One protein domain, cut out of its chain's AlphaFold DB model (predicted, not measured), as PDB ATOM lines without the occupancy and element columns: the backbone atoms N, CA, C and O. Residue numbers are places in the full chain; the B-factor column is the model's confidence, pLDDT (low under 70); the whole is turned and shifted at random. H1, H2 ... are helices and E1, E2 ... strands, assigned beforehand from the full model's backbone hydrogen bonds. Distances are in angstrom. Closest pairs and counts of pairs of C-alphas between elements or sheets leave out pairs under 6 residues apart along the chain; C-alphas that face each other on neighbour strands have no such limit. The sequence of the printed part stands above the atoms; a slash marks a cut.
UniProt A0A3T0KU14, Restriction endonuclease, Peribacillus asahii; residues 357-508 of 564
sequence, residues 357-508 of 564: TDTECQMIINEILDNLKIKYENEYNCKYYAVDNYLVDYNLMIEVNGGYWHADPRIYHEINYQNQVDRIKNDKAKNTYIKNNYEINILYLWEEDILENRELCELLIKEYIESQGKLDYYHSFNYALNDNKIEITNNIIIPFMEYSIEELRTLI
ATOM      1  N   THR A 357     -23.243  22.802  11.284       65.69
ATOM      2  CA  THR A 357     -22.573  22.737  12.585       65.69
ATOM      3  C   THR A 357     -21.116  22.271  12.532       65.69
ATOM      4  O   THR A 357     -20.371  22.527  13.471       65.69
ATOM      5  N   ASP A 358     -20.689  21.666  11.420       73.56
ATOM      6  CA  ASP A 358     -19.326  21.158  11.210       73.56
ATOM      7  C   ASP A 358     -18.343  22.224  10.667       73.56
ATOM      8  O   ASP A 358     -17.227  21.894  10.261       73.56
ATOM      9  N   THR A 359     -18.744  23.500  10.584       85.75
ATOM     10  CA  THR A 359     -17.823  24.579  10.178       85.75
ATOM     11  C   THR A 359     -16.870  24.951  11.315       85.75
ATOM     12  O   THR A 359     -17.250  24.927  12.483       85.75
ATOM     13  N   GLU A 360     -15.634  25.331  10.976       90.44
ATOM     14  CA  GLU A 360     -14.595  25.660  11.964       90.44
ATOM     15  C   GLU A 360     -15.045  26.755  12.942       90.44
ATOM     16  O   GLU A 360     -14.969  26.559  14.153       90.44
ATOM     17  N   CYS A 361     -15.603  27.862  12.440       91.81
ATOM     18  CA  CYS A 361     -16.097  28.947  13.288       91.81
ATOM     19  C   CYS A 361     -17.214  28.490  14.234       91.81
ATOM     20  O   CYS A 361     -17.189  28.825  15.416       91.81
ATOM     21  N   GLN A 362     -18.168  27.691  13.744       93.75
ATOM     22  CA  GLN A 362     -19.258  27.178  14.573       93.75
ATOM     23  C   GLN A 362     -18.738  26.254  15.677       93.75
ATOM     24  O   GLN A 362     -19.199  26.329  16.814       93.75
ATOM     25  N   MET A 363     -17.761  25.400  15.361       94.31
ATOM     26  CA  MET A 363     -17.119  24.529  16.347       94.31
ATOM     27  C   MET A 363     -16.388  25.334  17.424       94.31
ATOM     28  O   MET A 363     -16.493  24.986  18.596       94.31
ATOM     29  N   ILE A 364     -15.701  26.419  17.051       96.25
ATOM     30  CA  ILE A 364     -15.019  27.306  18.007       96.25
ATOM     31  C   ILE A 364     -16.029  27.999  18.927       96.25
ATOM     32  O   ILE A 364     -15.823  28.032  20.137       96.25
ATOM     33  N   ILE A 365     -17.138  28.523  18.395       97.75
ATOM     34  CA  ILE A 365     -18.171  29.155  19.231       97.75
ATOM     35  C   ILE A 365     -18.826  28.141  20.170       97.75
ATOM     36  O   ILE A 365     -19.003  28.433  21.349       97.75
ATOM     37  N   ASN A 366     -19.118  26.937  19.685       97.06
ATOM     38  CA  ASN A 366     -19.619  25.847  20.520       97.06
ATOM     39  C   ASN A 366     -18.635  25.508  21.654       97.06
ATOM     40  O   ASN A 366     -19.046  25.421  22.805       97.06
ATOM     41  N   GLU A 367     -17.334  25.410  21.353       97.62
ATOM     42  CA  GLU A 367     -16.280  25.187  22.353       97.62
ATOM     43  C   GLU A 367     -16.241  26.309  23.405       97.62
ATOM     44  O   GLU A 367     -16.142  26.034  24.602       97.62
ATOM     45  N   ILE A 368     -16.362  27.575  22.986       98.06
ATOM     46  CA  ILE A 368     -16.440  28.718  23.906       98.06
ATOM     47  C   ILE A 368     -17.672  28.588  24.814       98.06
ATOM     48  O   ILE A 368     -17.546  28.698  26.033       98.06
ATOM     49  N   LEU A 369     -18.854  28.313  24.255       98.31
ATOM     50  CA  LEU A 369     -20.091  28.157  25.029       98.31
ATOM     51  C   LEU A 369     -20.011  26.981  26.018       98.31
ATOM     52  O   LEU A 369     -20.411  27.132  27.176       98.31
ATOM     53  N   ASP A 370     -19.431  25.855  25.601       97.81
ATOM     54  CA  ASP A 370     -19.189  24.683  26.446       97.81
ATOM     55  C   ASP A 370     -18.233  25.005  27.605       97.81
ATOM     56  O   ASP A 370     -18.514  24.672  28.762       97.81
ATOM     57  N   ASN A 371     -17.130  25.711  27.327       97.75
ATOM     58  CA  ASN A 371     -16.163  26.145  28.339       97.75
ATOM     59  C   ASN A 371     -16.790  27.109  29.357       97.75
ATOM     60  O   ASN A 371     -16.515  27.023  30.558       97.75
ATOM     61  N   LEU A 372     -17.690  27.978  28.892       96.94
ATOM     62  CA  LEU A 372     -18.492  28.869  29.730       96.94
ATOM     63  C   LEU A 372     -19.649  28.161  30.448       96.94
ATOM     64  O   LEU A 372     -20.298  28.769  31.300       96.94
ATOM     65  N   LYS A 373     -19.894  26.876  30.155       97.75
ATOM     66  CA  LYS A 373     -21.012  26.074  30.678       97.75
ATOM     67  C   LYS A 373     -22.380  26.688  30.368       97.75
ATOM     68  O   LYS A 373     -23.315  26.566  31.162       97.75
ATOM     69  N   ILE A 374     -22.496  27.338  29.216       98.00
ATOM     70  CA  ILE A 374     -23.746  27.906  28.716       98.00
ATOM     71  C   ILE A 374     -24.481  26.820  27.938       98.00
ATOM     72  O   ILE A 374     -23.925  26.221  27.025       98.00
ATOM     73  N   LYS A 375     -25.748  26.565  28.272       97.50
ATOM     74  CA  LYS A 375     -26.579  25.654  27.478       97.50
ATOM     75  C   LYS A 375     -27.046  26.340  26.206       97.50
ATOM     76  O   LYS A 375     -27.610  27.435  26.271       97.50
ATOM     77  N   TYR A 376     -26.887  25.662  25.077       97.62
ATOM     78  CA  TYR A 376     -27.326  26.170  23.788       97.62
ATOM     79  C   TYR A 376     -27.926  25.080  22.896       97.62
ATOM     80  O   TYR A 376     -27.643  23.891  23.052       97.62
ATOM     81  N   GLU A 377     -28.752  25.510  21.947       95.25
ATOM     82  CA  GLU A 377     -29.271  24.695  20.851       95.25
ATOM     83  C   GLU A 377     -28.719  25.227  19.526       95.25
ATOM     84  O   GLU A 377     -28.822  26.424  19.246       95.25
ATOM     85  N   ASN A 378     -28.120  24.346  18.724       94.19
ATOM     86  CA  ASN A 378     -27.636  24.702  17.391       94.19
ATOM     87  C   ASN A 378     -28.771  24.706  16.366       94.19
ATOM     88  O   ASN A 378     -29.689  23.893  16.464       94.19
ATOM     89  N   GLU A 379     -28.657  25.562  15.349       91.81
ATOM     90  CA  GLU A 379     -29.606  25.650  14.225       91.81
ATOM     91  C   GLU A 379     -31.075  25.802  14.688       91.81
ATOM     92  O   GLU A 379     -32.006  25.258  14.088       91.81
ATOM     93  N   TYR A 380     -31.287  26.568  15.763       93.50
ATOM     94  CA  TYR A 380     -32.573  26.724  16.435       93.50
ATOM     95  C   TYR A 380     -33.671  27.221  15.487       93.50
ATOM     96  O   TYR A 380     -33.530  28.242  14.803       93.50
ATOM     97  N   ASN A 381     -34.788  26.493  15.451       93.06
ATOM     98  CA  ASN A 381     -35.875  26.703  14.503       93.06
ATOM     99  C   ASN A 381     -36.781  27.879  14.910       93.06
ATOM    100  O   ASN A 381     -37.669  27.757  15.753       93.06
ATOM    101  N   CYS A 382     -36.648  28.995  14.196       92.12
ATOM    102  CA  CYS A 382     -37.497  30.180  14.307       92.12
ATOM    103  C   CYS A 382     -38.558  30.237  13.191       92.12
ATOM    104  O   CYS A 382     -38.756  31.279  12.557       92.12
ATOM    105  N   LYS A 383     -39.246  29.119  12.913       89.12
ATOM    106  CA  LYS A 383     -40.318  28.927  11.909       89.12
ATOM    107  C   LYS A 383     -39.889  29.091  10.445       89.12
ATOM    108  O   LYS A 383     -40.026  28.161   9.651       89.12
ATOM    109  N   TYR A 384     -39.456  30.288  10.059       89.31
ATOM    110  CA  TYR A 384     -39.021  30.616   8.694       89.31
ATOM    111  C   TYR A 384     -37.503  30.742   8.566       89.31
ATOM    112  O   TYR A 384     -36.991  30.741   7.445       89.31
ATOM    113  N   TYR A 385     -36.806  30.844   9.695       92.69
ATOM    114  CA  TYR A 385     -35.360  30.983   9.780       92.69
ATOM    115  C   TYR A 385     -34.805  30.009  10.816       92.69
ATOM    116  O   TYR A 385     -35.537  29.583  11.704       92.69
ATOM    117  N   ALA A 386     -33.522  29.693  10.691       92.69
ATOM    118  CA  ALA A 386     -32.740  29.053  11.738       92.69
ATOM    119  C   ALA A 386     -31.696  30.052  12.246       92.69
ATOM    120  O   ALA A 386     -31.209  30.863  11.445       92.69
ATOM    121  N   VAL A 387     -31.401  29.982  13.541       94.88
ATOM    122  CA  VAL A 387     -30.327  30.732  14.201       94.88
ATOM    123  C   VAL A 387     -29.224  29.767  14.604       94.88
ATOM    124  O   VAL A 387     -29.527  28.661  15.043       94.88
ATOM    125  N   ASP A 388     -27.966  30.163  14.445       95.12
ATOM    126  CA  ASP A 388     -26.835  29.251  14.633       95.12
ATOM    127  C   ASP A 388     -26.719  28.742  16.073       95.12
ATOM    128  O   ASP A 388     -26.623  27.532  16.257       95.12
ATOM    129  N   ASN A 389     -26.834  29.620  17.078       97.50
ATOM    130  CA  ASN A 389     -26.909  29.233  18.490       97.50
ATOM    131  C   ASN A 389     -28.048  29.967  19.215       97.50
ATOM    132  O   ASN A 389     -28.092  31.199  19.255       97.50
ATOM    133  N   TYR A 390     -28.932  29.215  19.868       98.12
ATOM    134  CA  TYR A 390     -29.908  29.736  20.829       98.12
ATOM    135  C   TYR A 390     -29.461  29.424  22.255       98.12
ATOM    136  O   TYR A 390     -29.305  28.258  22.609       98.12
ATOM    137  N   LEU A 391     -29.251  30.451  23.078       98.25
ATOM    138  CA  LEU A 391     -28.797  30.313  24.461       98.25
ATOM    139  C   LEU A 391     -29.999  30.048  25.378       98.25
ATOM    140  O   LEU A 391     -30.712  30.975  25.768       98.25
ATOM    141  N   VAL A 392     -30.215  28.777  25.722       96.06
ATOM    142  CA  VAL A 392     -31.465  28.262  26.313       96.06
ATOM    143  C   VAL A 392     -31.826  28.958  27.622       96.06
ATOM    144  O   VAL A 392     -32.955  29.408  27.799       96.06
ATOM    145  N   ASP A 393     -30.862  29.070  28.536       97.06
ATOM    146  CA  ASP A 393     -31.111  29.602  29.882       97.06
ATOM    147  C   ASP A 393     -31.269  31.142  29.887       97.06
ATOM    148  O   ASP A 393     -31.772  31.707  30.859       97.06
ATOM    149  N   TYR A 394     -30.879  31.824  28.802       97.38
ATOM    150  CA  TYR A 394     -30.858  33.290  28.701       97.38
ATOM    151  C   TYR A 394     -31.883  33.855  27.713       97.38
ATOM    152  O   TYR A 394     -32.140  35.057  27.730       97.38
ATOM    153  N   ASN A 395     -32.482  33.008  26.869       96.94
ATOM    154  CA  ASN A 395     -33.352  33.411  25.764       96.94
ATOM    155  C   ASN A 395     -32.685  34.444  24.830       96.94
ATOM    156  O   ASN A 395     -33.273  35.469  24.487       96.94
ATOM    157  N   LEU A 396     -31.439  34.171  24.439       98.44
ATOM    158  CA  LEU A 396     -30.627  35.018  23.558       98.44
ATOM    159  C   LEU A 396     -30.162  34.242  22.319       98.44
ATOM    160  O   LEU A 396     -30.199  33.013  22.300       98.44
ATOM    161  N   MET A 397     -29.750  34.955  21.269       98.62
ATOM    162  CA  MET A 397     -29.470  34.376  19.948       98.62
ATOM    163  C   MET A 397     -28.138  34.876  19.385       98.62
ATOM    164  O   MET A 397     -27.878  36.079  19.402       98.62
ATOM    165  N   ILE A 398     -27.332  33.954  18.852       98.56
ATOM    166  CA  ILE A 398     -26.044  34.239  18.207       98.56
ATOM    167  C   ILE A 398     -26.053  33.708  16.765       98.56
ATOM    168  O   ILE A 398     -26.519  32.596  16.513       98.56
ATOM    169  N   GLU A 399     -25.520  34.499  15.831       97.75
ATOM    170  CA  GLU A 399     -25.184  34.084  14.460       97.75
ATOM    171  C   GLU A 399     -23.664  34.068  14.264       97.75
ATOM    172  O   GLU A 399     -22.955  34.989  14.687       97.75
ATOM    173  N   VAL A 400     -23.178  33.035  13.580       97.00
ATOM    174  CA  VAL A 400     -21.770  32.815  13.251       97.00
ATOM    175  C   VAL A 400     -21.561  33.122  11.770       97.00
ATOM    176  O   VAL A 400     -21.822  32.310  10.879       97.00
ATOM    177  N   ASN A 401     -21.070  34.326  11.485       95.19
ATOM    178  CA  ASN A 401     -20.993  34.849  10.127       95.19
ATOM    179  C   ASN A 401     -19.654  34.538   9.450       95.19
ATOM    180  O   ASN A 401     -18.612  35.093   9.796       95.19
ATOM    181  N   GLY A 402     -19.706  33.740   8.382       93.25
ATOM    182  CA  GLY A 402     -18.593  33.594   7.440       93.25
ATOM    183  C   GLY A 402     -18.380  34.853   6.589       93.25
ATOM    184  O   GLY A 402     -19.320  35.318   5.930       93.25
ATOM    185  N   GLY A 403     -17.147  35.367   6.532       91.56
ATOM    186  CA  GLY A 403     -16.846  36.675   5.932       91.56
ATOM    187  C   GLY A 403     -17.192  36.770   4.440       91.56
ATOM    188  O   GLY A 403     -17.772  37.757   3.980       91.56
ATOM    189  N   TYR A 404     -16.945  35.701   3.675       91.25
ATOM    190  CA  TYR A 404     -17.336  35.623   2.260       91.25
ATOM    191  C   TYR A 404     -18.860  35.598   2.069       91.25
ATOM    192  O   TYR A 404     -19.395  36.286   1.195       91.25
ATOM    193  N   TRP A 405     -19.567  34.773   2.846       89.94
ATOM    194  CA  TRP A 405     -20.988  34.494   2.621       89.94
ATOM    195  C   TRP A 405     -21.878  35.665   3.019       89.94
ATOM    196  O   TRP A 405     -22.807  35.981   2.275       89.94
ATOM    197  N   HIS A 406     -21.567  36.299   4.150       92.25
ATOM    198  CA  HIS A 406     -22.313  37.427   4.709       92.25
ATOM    199  C   HIS A 406     -21.774  38.792   4.256       92.25
ATOM    200  O   HIS A 406     -22.363  39.814   4.592       92.25
ATOM    201  N   ALA A 407     -20.711  38.795   3.441       94.06
ATOM    202  CA  ALA A 407     -20.029  39.982   2.930       94.06
ATOM    203  C   ALA A 407     -19.550  40.907   4.058       94.06
ATOM    204  O   ALA A 407     -20.123  41.968   4.290       94.06
ATOM    205  N   ASP A 408     -18.487  40.498   4.750       94.69
ATOM    206  CA  ASP A 408     -17.865  41.304   5.804       94.69
ATOM    207  C   ASP A 408     -17.469  42.701   5.272       94.69
ATOM    208  O   ASP A 408     -16.686  42.778   4.314       94.69
ATOM    209  N   PRO A 409     -17.980  43.806   5.852       93.88
ATOM    210  CA  PRO A 409     -17.670  45.161   5.390       93.88
ATOM    211  C   PRO A 409     -16.191  45.559   5.516       93.88
ATOM    212  O   PRO A 409     -15.762  46.509   4.857       93.88
ATOM    213  N   ARG A 410     -15.395  44.846   6.327       93.31
ATOM    214  CA  ARG A 410     -13.934  45.029   6.405       93.31
ATOM    215  C   ARG A 410     -13.226  44.560   5.136       93.31
ATOM    216  O   ARG A 410     -12.200  45.116   4.757       93.31
ATOM    217  N   ILE A 411     -13.792  43.547   4.478       91.88
ATOM    218  CA  ILE A 411     -13.217  42.876   3.306       91.88
ATOM    219  C   ILE A 411     -13.832  43.418   2.011       91.88
ATOM    220  O   ILE A 411     -13.147  43.582   0.999       91.88
ATOM    221  N   TYR A 412     -15.142  43.666   2.017       91.31
ATOM    222  CA  TYR A 412     -15.896  44.063   0.834       91.31
ATOM    223  C   TYR A 412     -16.289  45.531   0.913       91.31
ATOM    224  O   TYR A 412     -17.089  45.917   1.752       91.31
ATOM    225  N   HIS A 413     -15.790  46.336  -0.025       89.25
ATOM    226  CA  HIS A 413     -16.261  47.712  -0.237       89.25
ATOM    227  C   HIS A 413     -17.264  47.814  -1.404       89.25
ATOM    228  O   HIS A 413     -18.073  48.733  -1.446       89.25
ATOM    229  N   GLU A 414     -17.257  46.833  -2.316       90.06
ATOM    230  CA  GLU A 414     -18.249  46.652  -3.385       90.06
ATOM    231  C   GLU A 414     -18.744  45.196  -3.405       90.06
ATOM    232  O   GLU A 414     -17.961  44.248  -3.261       90.06
ATOM    233  N   ILE A 415     -20.045  45.000  -3.637       90.38
ATOM    234  CA  ILE A 415     -20.683  43.681  -3.684       90.38
ATOM    235  C   ILE A 415     -20.794  43.223  -5.137       90.38
ATOM    236  O   ILE A 415     -21.661  43.655  -5.901       90.38
ATOM    237  N   ASN A 416     -19.927  42.283  -5.503       88.81
ATOM    238  CA  ASN A 416     -19.783  41.805  -6.880       88.81
ATOM    239  C   ASN A 416     -20.519  40.482  -7.159       88.81
ATOM    240  O   ASN A 416     -20.548  40.008  -8.298       88.81
ATOM    241  N   TYR A 417     -21.105  39.857  -6.134       87.12
ATOM    242  CA  TYR A 417     -21.679  38.517  -6.227       87.12
ATOM    243  C   TYR A 417     -23.173  38.497  -5.874       87.12
ATOM    244  O   TYR A 417     -23.583  38.930  -4.800       87.12
ATOM    245  N   GLN A 418     -24.004  37.924  -6.756       87.56
ATOM    246  CA  GLN A 418     -25.461  37.856  -6.553       87.56
ATOM    247  C   GLN A 418     -25.848  37.100  -5.272       87.56
ATOM    248  O   GLN A 418     -26.782  37.500  -4.586       87.56
ATOM    249  N   ASN A 419     -25.120  36.038  -4.913       89.38
ATOM    250  CA  ASN A 419     -25.374  35.287  -3.682       89.38
ATOM    251  C   ASN A 419     -25.131  36.119  -2.416       89.38
ATOM    252  O   ASN A 419     -25.857  35.917  -1.449       89.38
ATOM    253  N   GLN A 420     -24.166  37.046  -2.419       92.31
ATOM    254  CA  GLN A 420     -23.957  37.976  -1.302       92.31
ATOM    255  C   GLN A 420     -25.110  38.978  -1.212       92.31
ATOM    256  O   GLN A 420     -25.665  39.174  -0.139       92.31
ATOM    257  N   VAL A 421     -25.558  39.531  -2.348       91.75
ATOM    258  CA  VAL A 421     -26.737  40.416  -2.389       91.75
ATOM    259  C   VAL A 421     -27.983  39.718  -1.841       91.75
ATOM    260  O   VAL A 421     -28.740  40.303  -1.066       91.75
ATOM    261  N   ASP A 422     -28.210  38.466  -2.236       90.44
ATOM    262  CA  ASP A 422     -29.342  37.685  -1.745       90.44
ATOM    263  C   ASP A 422     -29.180  37.334  -0.258       90.44
ATOM    264  O   ASP A 422     -30.169  37.331   0.475       90.44
ATOM    265  N   ARG A 423     -27.948  37.083   0.213       92.81
ATOM    266  CA  ARG A 423     -27.657  36.815   1.627       92.81
ATOM    267  C   ARG A 423     -27.908  38.038   2.504       92.81
ATOM    268  O   ARG A 423     -28.684  37.914   3.437       92.81
ATOM    269  N   ILE A 424     -27.402  39.214   2.137       94.31
ATOM    270  CA  ILE A 424     -27.615  40.475   2.872       94.31
ATOM    271  C   ILE A 424     -29.112  40.767   3.054       94.31
ATOM    272  O   ILE A 424     -29.562  41.136   4.139       94.31
ATOM    273  N   LYS A 425     -29.919  40.558   2.004       92.69
ATOM    274  CA  LYS A 425     -31.383  40.706   2.090       92.69
ATOM    275  C   LYS A 425     -32.003  39.713   3.071       92.69
ATOM    276  O   LYS A 425     -32.906  40.084   3.819       92.69
ATOM    277  N   ASN A 426     -31.541  38.464   3.047       92.00
ATOM    278  CA  ASN A 426     -32.018  37.427   3.955       92.00
ATOM    279  C   ASN A 426     -31.606  37.708   5.402       92.00
ATOM    280  O   ASN A 426     -32.438  37.524   6.283       92.00
ATOM    281  N   ASP A 427     -30.392  38.194   5.645       95.31
ATOM    282  CA  ASP A 427     -29.902  38.534   6.984       95.31
ATOM    283  C   ASP A 427     -30.698  39.714   7.558       95.31
ATOM    284  O   ASP A 427     -31.216  39.623   8.670       95.31
ATOM    285  N   LYS A 428     -30.958  40.758   6.753       95.56
ATOM    286  CA  LYS A 428     -31.856  41.867   7.133       95.56
ATOM    287  C   LYS A 428     -33.259  41.374   7.491       95.56
ATOM    288  O   LYS A 428     -33.843  41.802   8.489       95.56
ATOM    289  N   ALA A 429     -33.816  40.480   6.670       94.81
ATOM    290  CA  ALA A 429     -35.141  39.915   6.892       94.81
ATOM    291  C   ALA A 429     -35.185  39.012   8.136       94.81
ATOM    292  O   ALA A 429     -36.153  39.093   8.893       94.81
ATOM    293  N   LYS A 430     -34.143  38.202   8.368       95.94
ATOM    294  CA  LYS A 430     -33.978  37.364   9.562       95.94
ATOM    295  C   LYS A 430     -33.902  38.241  10.810       95.94
ATOM    296  O   LYS A 430     -34.728  38.067  11.698       95.94
ATOM    297  N   ASN A 431     -33.009  39.232  10.832       96.88
ATOM    298  CA  ASN A 431     -32.851  40.169  11.946       96.88
ATOM    299  C   ASN A 431     -34.179  40.860  12.296       96.88
ATOM    300  O   ASN A 431     -34.643  40.819  13.432       96.88
ATOM    301  N   THR A 432     -34.859  41.411  11.283       96.38
ATOM    302  CA  THR A 432     -36.165  42.071  11.455       96.38
ATOM    303  C   THR A 432     -37.222  41.103  11.992       96.38
ATOM    304  O   THR A 432     -38.018  41.460  12.859       96.38
ATOM    305  N   TYR A 433     -37.250  39.869  11.483       96.88
ATOM    306  CA  TYR A 433     -38.199  38.851  11.919       96.88
ATOM    307  C   TYR A 433     -37.967  38.437  13.374       96.88
ATOM    308  O   TYR A 433     -38.925  38.412  14.144       96.88
ATOM    309  N   ILE A 434     -36.722  38.150  13.755       97.50
ATOM    310  CA  ILE A 434     -36.370  37.757  15.123       97.50
ATOM    311  C   ILE A 434     -36.685  38.889  16.097       97.50
ATOM    312  O   ILE A 434     -37.418  38.669  17.059       97.50
ATOM    313  N   LYS A 435     -36.276  40.120  15.779       96.44
ATOM    314  CA  LYS A 435     -36.578  41.293  16.602       96.44
ATOM    315  C   LYS A 435     -38.078  41.485  16.834       96.44
ATOM    316  O   LYS A 435     -38.496  41.727  17.958       96.44
ATOM    317  N   ASN A 436     -38.900  41.334  15.796       96.12
ATOM    318  CA  ASN A 436     -40.342  41.586  15.895       96.12
ATOM    319  C   ASN A 436     -41.153  40.432  16.506       96.12
ATOM    320  O   ASN A 436     -42.251  40.675  16.997       96.12
ATOM    321  N   ASN A 437     -40.680  39.182  16.418       95.31
ATOM    322  CA  ASN A 437     -41.444  38.006  16.872       95.31
ATOM    323  C   ASN A 437     -40.911  37.397  18.173       95.31
ATOM    324  O   ASN A 437     -41.662  36.697  18.845       95.31
ATOM    325  N   TYR A 438     -39.640  37.636  18.500       94.62
ATOM    326  CA  TYR A 438     -38.976  37.100  19.690       94.62
ATOM    327  C   TYR A 438     -38.455  38.199  20.619       94.62
ATOM    328  O   TYR A 438     -38.022  37.878  21.716       94.62
ATOM    329  N   GLU A 439     -38.491  39.472  20.201       96.31
ATOM    330  CA  GLU A 439     -37.984  40.614  20.981       96.31
ATOM    331  C   GLU A 439     -36.484  40.503  21.324       96.31
ATOM    332  O   GLU A 439     -36.015  41.059  22.314       96.31
ATOM    333  N   ILE A 440     -35.715  39.808  20.476       97.56
ATOM    334  CA  ILE A 440     -34.274  39.568  20.643       97.56
ATOM    335  C   ILE A 440     -33.487  40.343  19.578       97.56
ATOM    336  O   ILE A 440     -33.810  40.280  18.390       97.56
ATOM    337  N   ASN A 441     -32.423  41.041  19.990       97.69
ATOM    338  CA  ASN A 441     -31.384  41.525  19.077       97.69
ATOM    339  C   ASN A 441     -30.284  40.464  18.999       97.69
ATOM    340  O   ASN A 441     -29.733  40.097  20.031       97.69
ATOM    341  N   ILE A 442     -29.989  39.962  17.804       98.44
ATOM    342  CA  ILE A 442     -29.030  38.867  17.588       98.44
ATOM    343  C   ILE A 442     -27.597  39.392  17.732       98.44
ATOM    344  O   ILE A 442     -27.290  40.429  17.150       98.44
ATOM    345  N   LEU A 443     -26.725  38.670  18.443       98.69
ATOM    346  CA  LEU A 443     -25.277  38.909  18.438       98.69
ATOM    347  C   LEU A 443     -24.631  38.208  17.231       98.69
ATOM    348  O   LEU A 443     -24.808  37.009  17.040       98.69
ATOM    349  N   TYR A 444     -23.858  38.933  16.430       98.50
ATOM    350  CA  TYR A 444     -23.166  38.416  15.249       98.50
ATOM    351  C   TYR A 444     -21.664  38.329  15.513       98.50
ATOM    352  O   TYR A 444     -20.991  39.353  15.670       98.50
ATOM    353  N   LEU A 445     -21.137  37.108  15.510       98.38
ATOM    354  CA  LEU A 445     -19.712  36.827  15.644       98.38
ATOM    355  C   LEU A 445     -19.144  36.501  14.260       98.38
ATOM    356  O   LEU A 445     -19.633  35.596  13.582       98.38
ATOM    357  N   TRP A 446     -18.152  37.263  13.810       97.62
ATOM    358  CA  TRP A 446     -17.600  37.155  12.459       97.62
ATOM    359  C   TRP A 446     -16.356  36.271  12.401       97.62
ATOM    360  O   TRP A 446     -15.545  36.262  13.319       97.62
ATOM    361  N   GLU A 447     -16.194  35.569  11.280       96.19
ATOM    362  CA  GLU A 447     -15.103  34.623  11.004       96.19
ATOM    363  C   GLU A 447     -13.711  35.150  11.372       96.19
ATOM    364  O   GLU A 447     -12.986  34.457  12.078       96.19
ATOM    365  N   GLU A 448     -13.356  36.368  10.958       95.31
ATOM    366  CA  GLU A 448     -12.053  36.975  11.277       95.31
ATOM    367  C   GLU A 448     -11.846  37.097  12.796       95.31
ATOM    368  O   GLU A 448     -10.819  36.674  13.317       95.31
ATOM    369  N   ASP A 449     -12.866  37.545  13.536       96.38
ATOM    370  CA  ASP A 449     -12.781  37.720  14.991       96.38
ATOM    371  C   ASP A 449     -12.741  36.370  15.724       96.38
ATOM    372  O   ASP A 449     -11.997  36.199  16.684       96.38
ATOM    373  N   ILE A 450     -13.499  35.381  15.243       96.88
ATOM    374  CA  ILE A 450     -13.541  34.032  15.825       96.88
ATOM    375  C   ILE A 450     -12.194  33.320  15.665       96.88
ATOM    376  O   ILE A 450     -11.738  32.626  16.579       96.88
ATOM    377  N   LEU A 451     -11.569  33.459  14.494       93.56
ATOM    378  CA  LEU A 451     -10.312  32.787  14.179       93.56
ATOM    379  C   LEU A 451      -9.113  33.492  14.816       93.56
ATOM    380  O   LEU A 451      -8.211  32.813  15.312       93.56
ATOM    381  N   GLU A 452      -9.103  34.826  14.832       93.56
ATOM    382  CA  GLU A 452      -7.949  35.610  15.281       93.56
ATOM    383  C   GLU A 452      -8.032  36.037  16.751       93.56
ATOM    384  O   GLU A 452      -6.995  36.201  17.395       93.56
ATOM    385  N   ASN A 453      -9.237  36.187  17.317       93.44
ATOM    386  CA  ASN A 453      -9.432  36.750  18.653       93.44
ATOM    387  C   ASN A 453     -10.551  36.053  19.449       93.44
ATOM    388  O   ASN A 453     -11.589  36.624  19.783       93.44
ATOM    389  N   ARG A 454     -10.312  34.789  19.818       94.81
ATOM    390  CA  ARG A 454     -11.267  33.981  20.601       94.81
ATOM    391  C   ARG A 454     -11.643  34.616  21.944       94.81
ATOM    392  O   ARG A 454     -12.793  34.506  22.361       94.81
ATOM    393  N   GLU A 455     -10.691  35.279  22.603       95.56
ATOM    394  CA  GLU A 455     -10.916  35.946  23.892       95.56
ATOM    395  C   GLU A 455     -11.902  37.115  23.758       95.56
ATOM    396  O   GLU A 455     -12.810  37.245  24.580       95.56
ATOM    397  N   LEU A 456     -11.803  37.904  22.680       96.62
ATOM    398  CA  LEU A 456     -12.793  38.934  22.347       96.62
ATOM    399  C   LEU A 456     -14.198  38.333  22.227       96.62
ATOM    400  O   LEU A 456     -15.134  38.855  22.829       96.62
ATOM    401  N   CYS A 457     -14.355  37.233  21.480       97.81
ATOM    402  CA  CYS A 457     -15.651  36.570  21.325       97.81
ATOM    403  C   CYS A 457     -16.196  36.047  22.661       97.81
ATOM    404  O   CYS A 457     -17.377  36.232  22.946       97.81
ATOM    405  N   GLU A 458     -15.353  35.429  23.492       97.94
ATOM    406  CA  GLU A 458     -15.746  34.938  24.817       97.94
ATOM    407  C   GLU A 458     -16.257  36.074  25.714       97.94
ATOM    408  O   GLU A 458     -17.333  35.963  26.310       97.94
ATOM    409  N   LEU A 459     -15.507  37.173  25.805       97.69
ATOM    410  CA  LEU A 459     -15.887  38.324  26.622       97.69
ATOM    411  C   LEU A 459     -17.131  39.028  26.074       97.69
ATOM    412  O   LEU A 459     -17.993  39.427  26.854       97.69
ATOM    413  N   LEU A 460     -17.276  39.124  24.751       98.19
ATOM    414  CA  LEU A 460     -18.457  39.715  24.126       98.19
ATOM    415  C   LEU A 460     -19.718  38.874  24.360       98.19
ATOM    416  O   LEU A 460     -20.782  39.436  24.604       98.19
ATOM    417  N   ILE A 461     -19.614  37.540  24.351       98.44
ATOM    418  CA  ILE A 461     -20.727  36.653  24.729       98.44
ATOM    419  C   ILE A 461     -21.128  36.888  26.193       98.44
ATOM    420  O   ILE A 461     -22.323  36.965  26.486       98.44
ATOM    421  N   LYS A 462     -20.158  37.029  27.109       98.00
ATOM    422  CA  LYS A 462     -20.441  37.337  28.523       98.00
ATOM    423  C   LYS A 462     -21.153  38.677  28.669       98.00
ATOM    424  O   LYS A 462     -22.219  38.712  29.273       98.00
ATOM    425  N   GLU A 463     -20.633  39.736  28.052       97.94
ATOM    426  CA  GLU A 463     -21.250  41.068  28.079       97.94
ATOM    427  C   GLU A 463     -22.667  41.047  27.489       97.94
ATOM    428  O   GLU A 463     -23.604  41.621  28.041       97.94
ATOM    429  N   TYR A 464     -22.869  40.328  26.382       98.50
ATOM    430  CA  TYR A 464     -24.182  40.154  25.765       98.50
ATOM    431  C   TYR A 464     -25.183  39.468  26.707       98.50
ATOM    432  O   TYR A 464     -26.348  39.860  26.766       98.50
ATOM    433  N   ILE A 465     -24.738  38.478  27.484       98.12
ATOM    434  CA  ILE A 465     -25.565  37.801  28.488       98.12
ATOM    435  C   ILE A 465     -25.842  38.712  29.689       98.12
ATOM    436  O   ILE A 465     -26.993  38.838  30.112       98.12
ATOM    437  N   GLU A 466     -24.811  39.361  30.228       97.62
ATOM    438  CA  GLU A 466     -24.901  40.236  31.403       97.62
ATOM    439  C   GLU A 466     -25.797  41.454  31.138       97.62
ATOM    440  O   GLU A 466     -26.625  41.819  31.976       97.62
ATOM    441  N   SER A 467     -25.716  42.017  29.932       97.00
ATOM    442  CA  SER A 467     -26.577  43.108  29.459       97.00
ATOM    443  C   SER A 467     -27.995  42.664  29.070       97.00
ATOM    444  O   SER A 467     -28.808  43.491  28.647       97.00
ATOM    445  N   GLN A 468     -28.326  41.373  29.204       96.56
ATOM    446  CA  GLN A 468     -29.604  40.791  28.775       96.56
ATOM    447  C   GLN A 468     -29.922  41.090  27.301       96.56
ATOM    448  O   GLN A 468     -31.047  41.448  26.941       96.56
ATOM    449  N   GLY A 469     -28.907  40.986  26.448       95.88
ATOM    450  CA  GLY A 469     -29.015  41.198  25.014       95.88
ATOM    451  C   GLY A 469     -29.069  42.663  24.579       95.88
ATOM    452  O   GLY A 469     -29.539  42.942  23.473       95.88
ATOM    453  N   LYS A 470     -28.636  43.602  25.430       96.88
ATOM    454  CA  LYS A 470     -28.645  45.047  25.151       96.88
ATOM    455  C   LYS A 470     -27.225  45.572  24.986       96.88
ATOM    456  O   LYS A 470     -26.628  46.074  25.931       96.88
ATOM    457  N   LEU A 471     -26.730  45.495  23.758       96.88
ATOM    458  CA  LEU A 471     -25.458  46.087  23.356       96.88
ATOM    459  C   LEU A 471     -25.693  47.356  22.533       96.88
ATOM    460  O   LEU A 471     -26.732  47.489  21.875       96.88
ATOM    461  N   ASP A 472     -24.710  48.256  22.530       94.88
ATOM    462  CA  ASP A 472     -24.685  49.398  21.608       94.88
ATOM    463  C   ASP A 472     -24.496  48.926  20.160       94.88
ATOM    464  O   ASP A 472     -25.155  49.421  19.243       94.88
ATOM    465  N   TYR A 473     -23.645  47.910  19.963       97.00
ATOM    466  CA  TYR A 473     -23.369  47.298  18.669       97.00
ATOM    467  C   TYR A 473     -23.425  45.775  18.772       97.00
ATOM    468  O   TYR A 473     -22.938  45.179  19.722       97.00
ATOM    469  N   TYR A 474     -24.007  45.121  17.770       97.69
ATOM    470  CA  TYR A 474     -24.251  43.674  17.811       97.69
ATOM    471  C   TYR A 474     -23.297  42.862  16.930       97.69
ATOM    472  O   TYR A 474     -23.485  41.662  16.782       97.69
ATOM    473  N   HIS A 475     -22.289  43.491  16.327       98.19
ATOM    474  CA  HIS A 475     -21.308  42.821  15.474       98.19
ATOM    475  C   HIS A 475     -19.931  42.851  16.125       98.19
ATOM    476  O   HIS A 475     -19.464  43.923  16.510       98.19
ATOM    477  N   SER A 476     -19.272  41.692  16.202       97.69
ATOM    478  CA  SER A 476     -17.962  41.538  16.850       97.69
ATOM    479  C   SER A 476     -16.890  42.492  16.325       97.69
ATOM    480  O   SER A 476     -16.107  42.999  17.119       97.69
ATOM    481  N   PHE A 477     -16.914  42.833  15.033       96.38
ATOM    482  CA  PHE A 477     -15.947  43.752  14.424       96.38
ATOM    483  C   PHE A 477     -15.986  45.192  14.979       96.38
ATOM    484  O   PHE A 477     -15.105  45.992  14.668       96.38
ATOM    485  N   ASN A 478     -17.011  45.555  15.764       97.88
ATOM    486  CA  ASN A 478     -17.119  46.861  16.429       97.88
ATOM    487  C   ASN A 478     -16.512  46.855  17.842       97.88
ATOM    488  O   ASN A 478     -16.629  47.849  18.557       97.88
ATOM    489  N   TYR A 479     -15.856  45.762  18.238       97.00
ATOM    490  CA  TYR A 479     -15.190  45.613  19.526       97.00
ATOM    491  C   TYR A 479     -13.709  45.274  19.340       97.00
ATOM    492  O   TYR A 479     -13.319  44.597  18.393       97.00
ATOM    493  N   ALA A 480     -12.881  45.736  20.271       94.94
ATOM    494  CA  ALA A 480     -11.471  45.386  20.370       94.94
ATOM    495  C   ALA A 480     -11.121  44.976  21.805       94.94
ATOM    496  O   ALA A 480     -11.800  45.365  22.755       94.94
ATOM    497  N   LEU A 481     -10.057  44.187  21.952       93.44
ATOM    498  CA  LEU A 481      -9.549  43.753  23.250       93.44
ATOM    499  C   LEU A 481      -8.489  44.744  23.756       93.44
ATOM    500  O   LEU A 481      -7.495  44.981  23.067       93.44
ATOM    501  N   ASN A 482      -8.686  45.290  24.953       90.88
ATOM    502  CA  ASN A 482      -7.755  46.189  25.632       90.88
ATOM    503  C   ASN A 482      -7.673  45.815  27.122       90.88
ATOM    504  O   ASN A 482      -8.698  45.748  27.796       90.88
ATOM    505  N   ASP A 483      -6.475  45.511  27.632       84.62
ATOM    506  CA  ASP A 483      -6.247  45.076  29.024       84.62
ATOM    507  C   ASP A 483      -7.236  43.991  29.528       84.62
ATOM    508  O   ASP A 483      -7.782  44.075  30.633       84.62
ATOM    509  N   ASN A 484      -7.483  42.960  28.705       84.75
ATOM    510  CA  ASN A 484      -8.440  41.863  28.949       84.75
ATOM    511  C   ASN A 484      -9.902  42.314  29.142       84.75
ATOM    512  O   ASN A 484     -10.703  41.626  29.780       84.75
ATOM    513  N   LYS A 485     -10.261  43.477  28.603       90.12
ATOM    514  CA  LYS A 485     -11.635  43.970  28.510       90.12
ATOM    515  C   LYS A 485     -11.977  44.271  27.063       90.12
ATOM    516  O   LYS A 485     -11.100  44.550  26.249       90.12
ATOM    517  N   ILE A 486     -13.262  44.209  26.753       94.44
ATOM    518  CA  ILE A 486     -13.760  44.615  25.444       94.44
ATOM    519  C   ILE A 486     -14.095  46.101  25.470       94.44
ATOM    520  O   ILE A 486     -14.715  46.596  26.410       94.44
ATOM    521  N   GLU A 487     -13.685  46.807  24.428       95.38
ATOM    522  CA  GLU A 487     -13.982  48.220  24.221       95.38
ATOM    523  C   GLU A 487     -14.546  48.414  22.816       95.38
ATOM    524  O   GLU A 487     -14.161  47.721  21.873       95.38
ATOM    525  N   ILE A 488     -15.476  49.355  22.675       95.69
ATOM    526  CA  ILE A 488     -16.035  49.723  21.375       95.69
ATOM    527  C   ILE A 488     -14.951  50.434  20.558       95.69
ATOM    528  O   ILE A 488     -14.260  51.323  21.060       95.69
ATOM    529  N   THR A 489     -14.805  50.062  19.289       93.62
ATOM    530  CA  THR A 489     -13.811  50.680  18.406       93.62
ATOM    531  C   THR A 489     -14.180  52.128  18.069       93.62
ATOM    532  O   THR A 489     -15.344  52.495  17.940       93.62
ATOM    533  N   ASN A 490     -13.170  52.979  17.859       89.25
ATOM    534  CA  ASN A 490     -13.401  54.381  17.484       89.25
ATOM    535  C   ASN A 490     -14.061  54.538  16.101       89.25
ATOM    536  O   ASN A 490     -14.670  55.568  15.822       89.25
ATOM    537  N   ASN A 491     -13.895  53.549  15.219       91.88
ATOM    538  CA  ASN A 491     -14.439  53.565  13.866       91.88
ATOM    539  C   ASN A 491     -15.536  52.510  13.735       91.88
ATOM    540  O   ASN A 491     -15.258  51.354  13.421       91.88
ATOM    541  N   ILE A 492     -16.773  52.934  13.977       95.69
ATOM    542  CA  ILE A 492     -17.942  52.064  13.917       95.69
ATOM    543  C   ILE A 492     -18.234  51.670  12.476       95.69
ATOM    544  O   ILE A 492     -18.466  52.512  11.607       95.69
ATOM    545  N   ILE A 493     -18.283  50.365  12.250       95.38
ATOM    546  CA  ILE A 493     -18.647  49.766  10.979       95.38
ATOM    547  C   ILE A 493     -20.143  49.449  11.007       95.38
ATOM    548  O   ILE A 493     -20.662  48.842  11.947       95.38
ATOM    549  N   ILE A 494     -20.842  49.848   9.945       94.44
ATOM    550  CA  ILE A 494     -22.248  49.503   9.737       94.44
ATOM    551  C   ILE A 494     -22.289  48.221   8.887       94.44
ATOM    552  O   ILE A 494     -21.676  48.177   7.817       94.44
ATOM    553  N   PRO A 495     -22.991  47.160   9.314       94.75
ATOM    554  CA  PRO A 495     -23.155  45.951   8.509       94.75
ATOM    555  C   PRO A 495     -24.046  46.232   7.290       94.75
ATOM    556  O   PRO A 495     -25.043  46.950   7.385       94.75
ATOM    557  N   PHE A 496     -23.785  45.594   6.143       94.75
ATOM    558  CA  PHE A 496     -24.583  45.822   4.925       94.75
ATOM    559  C   PHE A 496     -26.087  45.566   5.085       94.75
ATOM    560  O   PHE A 496     -26.891  46.159   4.368       94.75
ATOM    561  N   MET A 497     -26.497  44.706   6.018       93.56
ATOM    562  CA  MET A 497     -27.917  44.454   6.284       93.56
ATOM    563  C   MET A 497     -28.658  45.681   6.848       93.56
ATOM    564  O   MET A 497     -29.883  45.763   6.733       93.56
ATOM    565  N   GLU A 498     -27.945  46.655   7.418       94.00
ATOM    566  CA  GLU A 498     -28.532  47.878   7.976       94.00
ATOM    567  C   GLU A 498     -28.652  49.017   6.960       94.00
ATOM    568  O   GLU A 498     -29.498  49.894   7.129       94.00
ATOM    569  N   TYR A 499     -27.920  48.951   5.847       92.75
ATOM    570  CA  TYR A 499     -27.958  49.968   4.796       92.75
ATOM    571  C   TYR A 499     -29.361  50.100   4.181       92.75
ATOM    572  O   TYR A 499     -30.138  49.132   4.086       92.75
ATOM    573  N   SER A 500     -29.693  51.306   3.720       89.75
ATOM    574  CA  SER A 500     -30.876  51.543   2.892       89.75
ATOM    575  C   SER A 500     -30.746  50.852   1.530       89.75
ATOM    576  O   SER A 500     -29.665  50.452   1.088       89.75
ATOM    577  N   ILE A 501     -31.876  50.687   0.840       85.88
ATOM    578  CA  ILE A 501     -31.893  50.062  -0.491       85.88
ATOM    579  C   ILE A 501     -31.108  50.926  -1.485       85.88
ATOM    580  O   ILE A 501     -30.424  50.397  -2.360       85.88
ATOM    581  N   GLU A 502     -31.210  52.244  -1.353       89.75
ATOM    582  CA  GLU A 502     -30.527  53.234  -2.175       89.75
ATOM    583  C   GLU A 502     -29.012  53.150  -1.985       89.75
ATOM    584  O   GLU A 502     -28.296  53.026  -2.976       89.75
ATOM    585  N   GLU A 503     -28.528  53.114  -0.741       91.25
ATOM    586  CA  GLU A 503     -27.098  52.979  -0.449       91.25
ATOM    587  C   GLU A 503     -26.556  51.635  -0.948       91.25
ATOM    588  O   GLU A 503     -25.569  51.608  -1.683       91.25
ATOM    589  N   LEU A 504     -27.242  50.519  -0.666       89.38
ATOM    590  CA  LEU A 504     -26.832  49.198  -1.164       89.38
ATOM    591  C   LEU A 504     -26.735  49.160  -2.690       89.38
ATOM    592  O   LEU A 504     -25.803  48.569  -3.227       89.38
ATOM    593  N   ARG A 505     -27.665  49.799  -3.411       88.81
ATOM    594  CA  ARG A 505     -27.619  49.856  -4.883       88.81
ATOM    595  C   ARG A 505     -26.354  50.526  -5.408       88.81
ATOM    596  O   ARG A 505     -25.895  50.120  -6.468       88.81
ATOM    597  N   THR A 506     -25.802  51.511  -4.696       91.38
ATOM    598  CA  THR A 506     -24.550  52.172  -5.106       91.38
ATOM    599  C   THR A 506     -23.322  51.277  -4.939       91.38
ATOM    600  O   THR A 506     -22.356  51.438  -5.676       91.38
ATOM    601  N   LEU A 507     -23.384  50.304  -4.026       90.12
ATOM    602  CA  LEU A 507     -22.289  49.380  -3.717       90.12
ATOM    603  C   LEU A 507     -22.374  48.063  -4.499       90.12
ATOM    604  O   LEU A 507     -21.415  47.294  -4.539       90.12
ATOM    605  N   ILE A 508     -23.527  47.763  -5.103       89.50
ATOM    606  CA  ILE A 508     -23.741  46.540  -5.877       89.50
ATOM    607  C   ILE A 508     -23.219  46.739  -7.299       89.50
ATOM    608  O   ILE A 508     -23.844  47.401  -8.127       89.50
TER     609      ILE A 508
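AT A GLANCE: This is residues 357 to 508 of the 564 residues of the protein "Restriction endonuclease" of Peribacillus asahii (UniProt A0A3T0KU14). What shape do these atoms make? A small, strongly twisted sheet of four strands is the core, with helices on both faces in three layers: H1 and H5, the sheet, and the long helix H3. The hairpin of E5 and E6 packs on H5, and the last helix, H6, lies far from the sheet at the end of a long link. What is it built of, and in which order? The printed part has 152 residues, with six named helices and six named strands in the order H1 E1 E2 E3 H2 H3 E4 H4 H5 E5 E6 H6; the class is mixed, helices and strands. The large sheet is mixed, in the order E1 E2 E3 E4. How tightly is it drawn together? It is compact, with a radius of gyration of the C-alphas of 15.0 A and spans of 44 by 39 by 29 A.

HOW THE PARTS SIT: What comes first along the printed part? After H1, residues 360 to 371, come E1, residues 376 to 382, E2, residues 385 to 391, and E3, residues 396 to 401, a meander, each strand the antiparallel neighbour of the one before. The hairpin E1 and E2 has N 377 and O 390 at 2.9 A, and the hairpin E2 and E3 has N 391 and O 396 at 2.8 A, both within hydrogen-bond range. H1 is on the sheet at a height over the sheet of 9.2 A, over E2 and E3, and runs along the strands, at 19 degrees to E2 on the local plane; the C-alphas of Gln 362 and Val 400 are its closest to E3, 6.3 A apart. How does the sheet gain its fourth strand? H2, residues 403 to 406, and H3, residues 418 to 438, stand between E3 and its parallel neighbour E4, residues 443 to 446, a strand-helix-strand unit with a right-handed crossover; N 401 and O 445 are within hydrogen-bond range at 2.8 A. H3 is on the opposite face from H1, over E2 and slantwise to the strands, at 56 degrees to E2 on the local plane, with the closest C-alphas of Tyr 385 and Lys 430 6.5 A apart. H2 touches residues 419 to 427 of H3 alone, closest at the C-alphas of Trp 405 and Gln 420, 6.0 A. What follows E4? H4, residues 447 to 452, only grazes the sheet and touches residues 361 to 365 of H1 alone, closest at the C-alphas of Cys 361 and Glu 447, 6.2 A. H5, residues 454 to 466, is on the sheet at a height over the sheet of 9.7 A; H4 and H5 only just touch, with 3 pairs of C-alphas within 8 A, and only at the corner, closest at Ile 450 and Cys 457, 6.4 A. Where do the last elements lie? The hairpin of E5, residues 479 to 482, and E6, residues 485 to 488, has N 480 and O 487 within hydrogen-bond range at 2.9 A, and the C-alphas of Leu 456 and Leu 481 are the closest of H5 and E5, 5.9 A apart. H6, residues 501 to 507, touches no helix. Every O i to N i+4 pair is within hydrogen-bond range in H1, H3, H4, H5 and H6, while H2 is too short for such a pair.

IN THESE COORDINATES: Where does the first element begin? C-alpha 360 of H1 is at (-14.595, 25.660, 11.964). How long are the longer elements? From first to last C-alpha, H3 is 29.5 A, H5 18.5 A, H1 16.5 A, E3 16.5 A, E2 16.1 A and E1 14.5 A. Where does the last element end? C-alpha 507 of H6 is at (-22.289, 49.380, -3.717).

THE WHOLE: How far does it reach? The two C-alphas farthest apart are those of Lys 373 and Thr 506, 44.4 A. Is the printed part whole, and which links are long? It has no cut, and the long links are H2 to H3, H5 to E5 and E6 to H6. Where is the model's confidence low? Residue 357 is under 70, and the mean pLDDT of the printed part is 94.2.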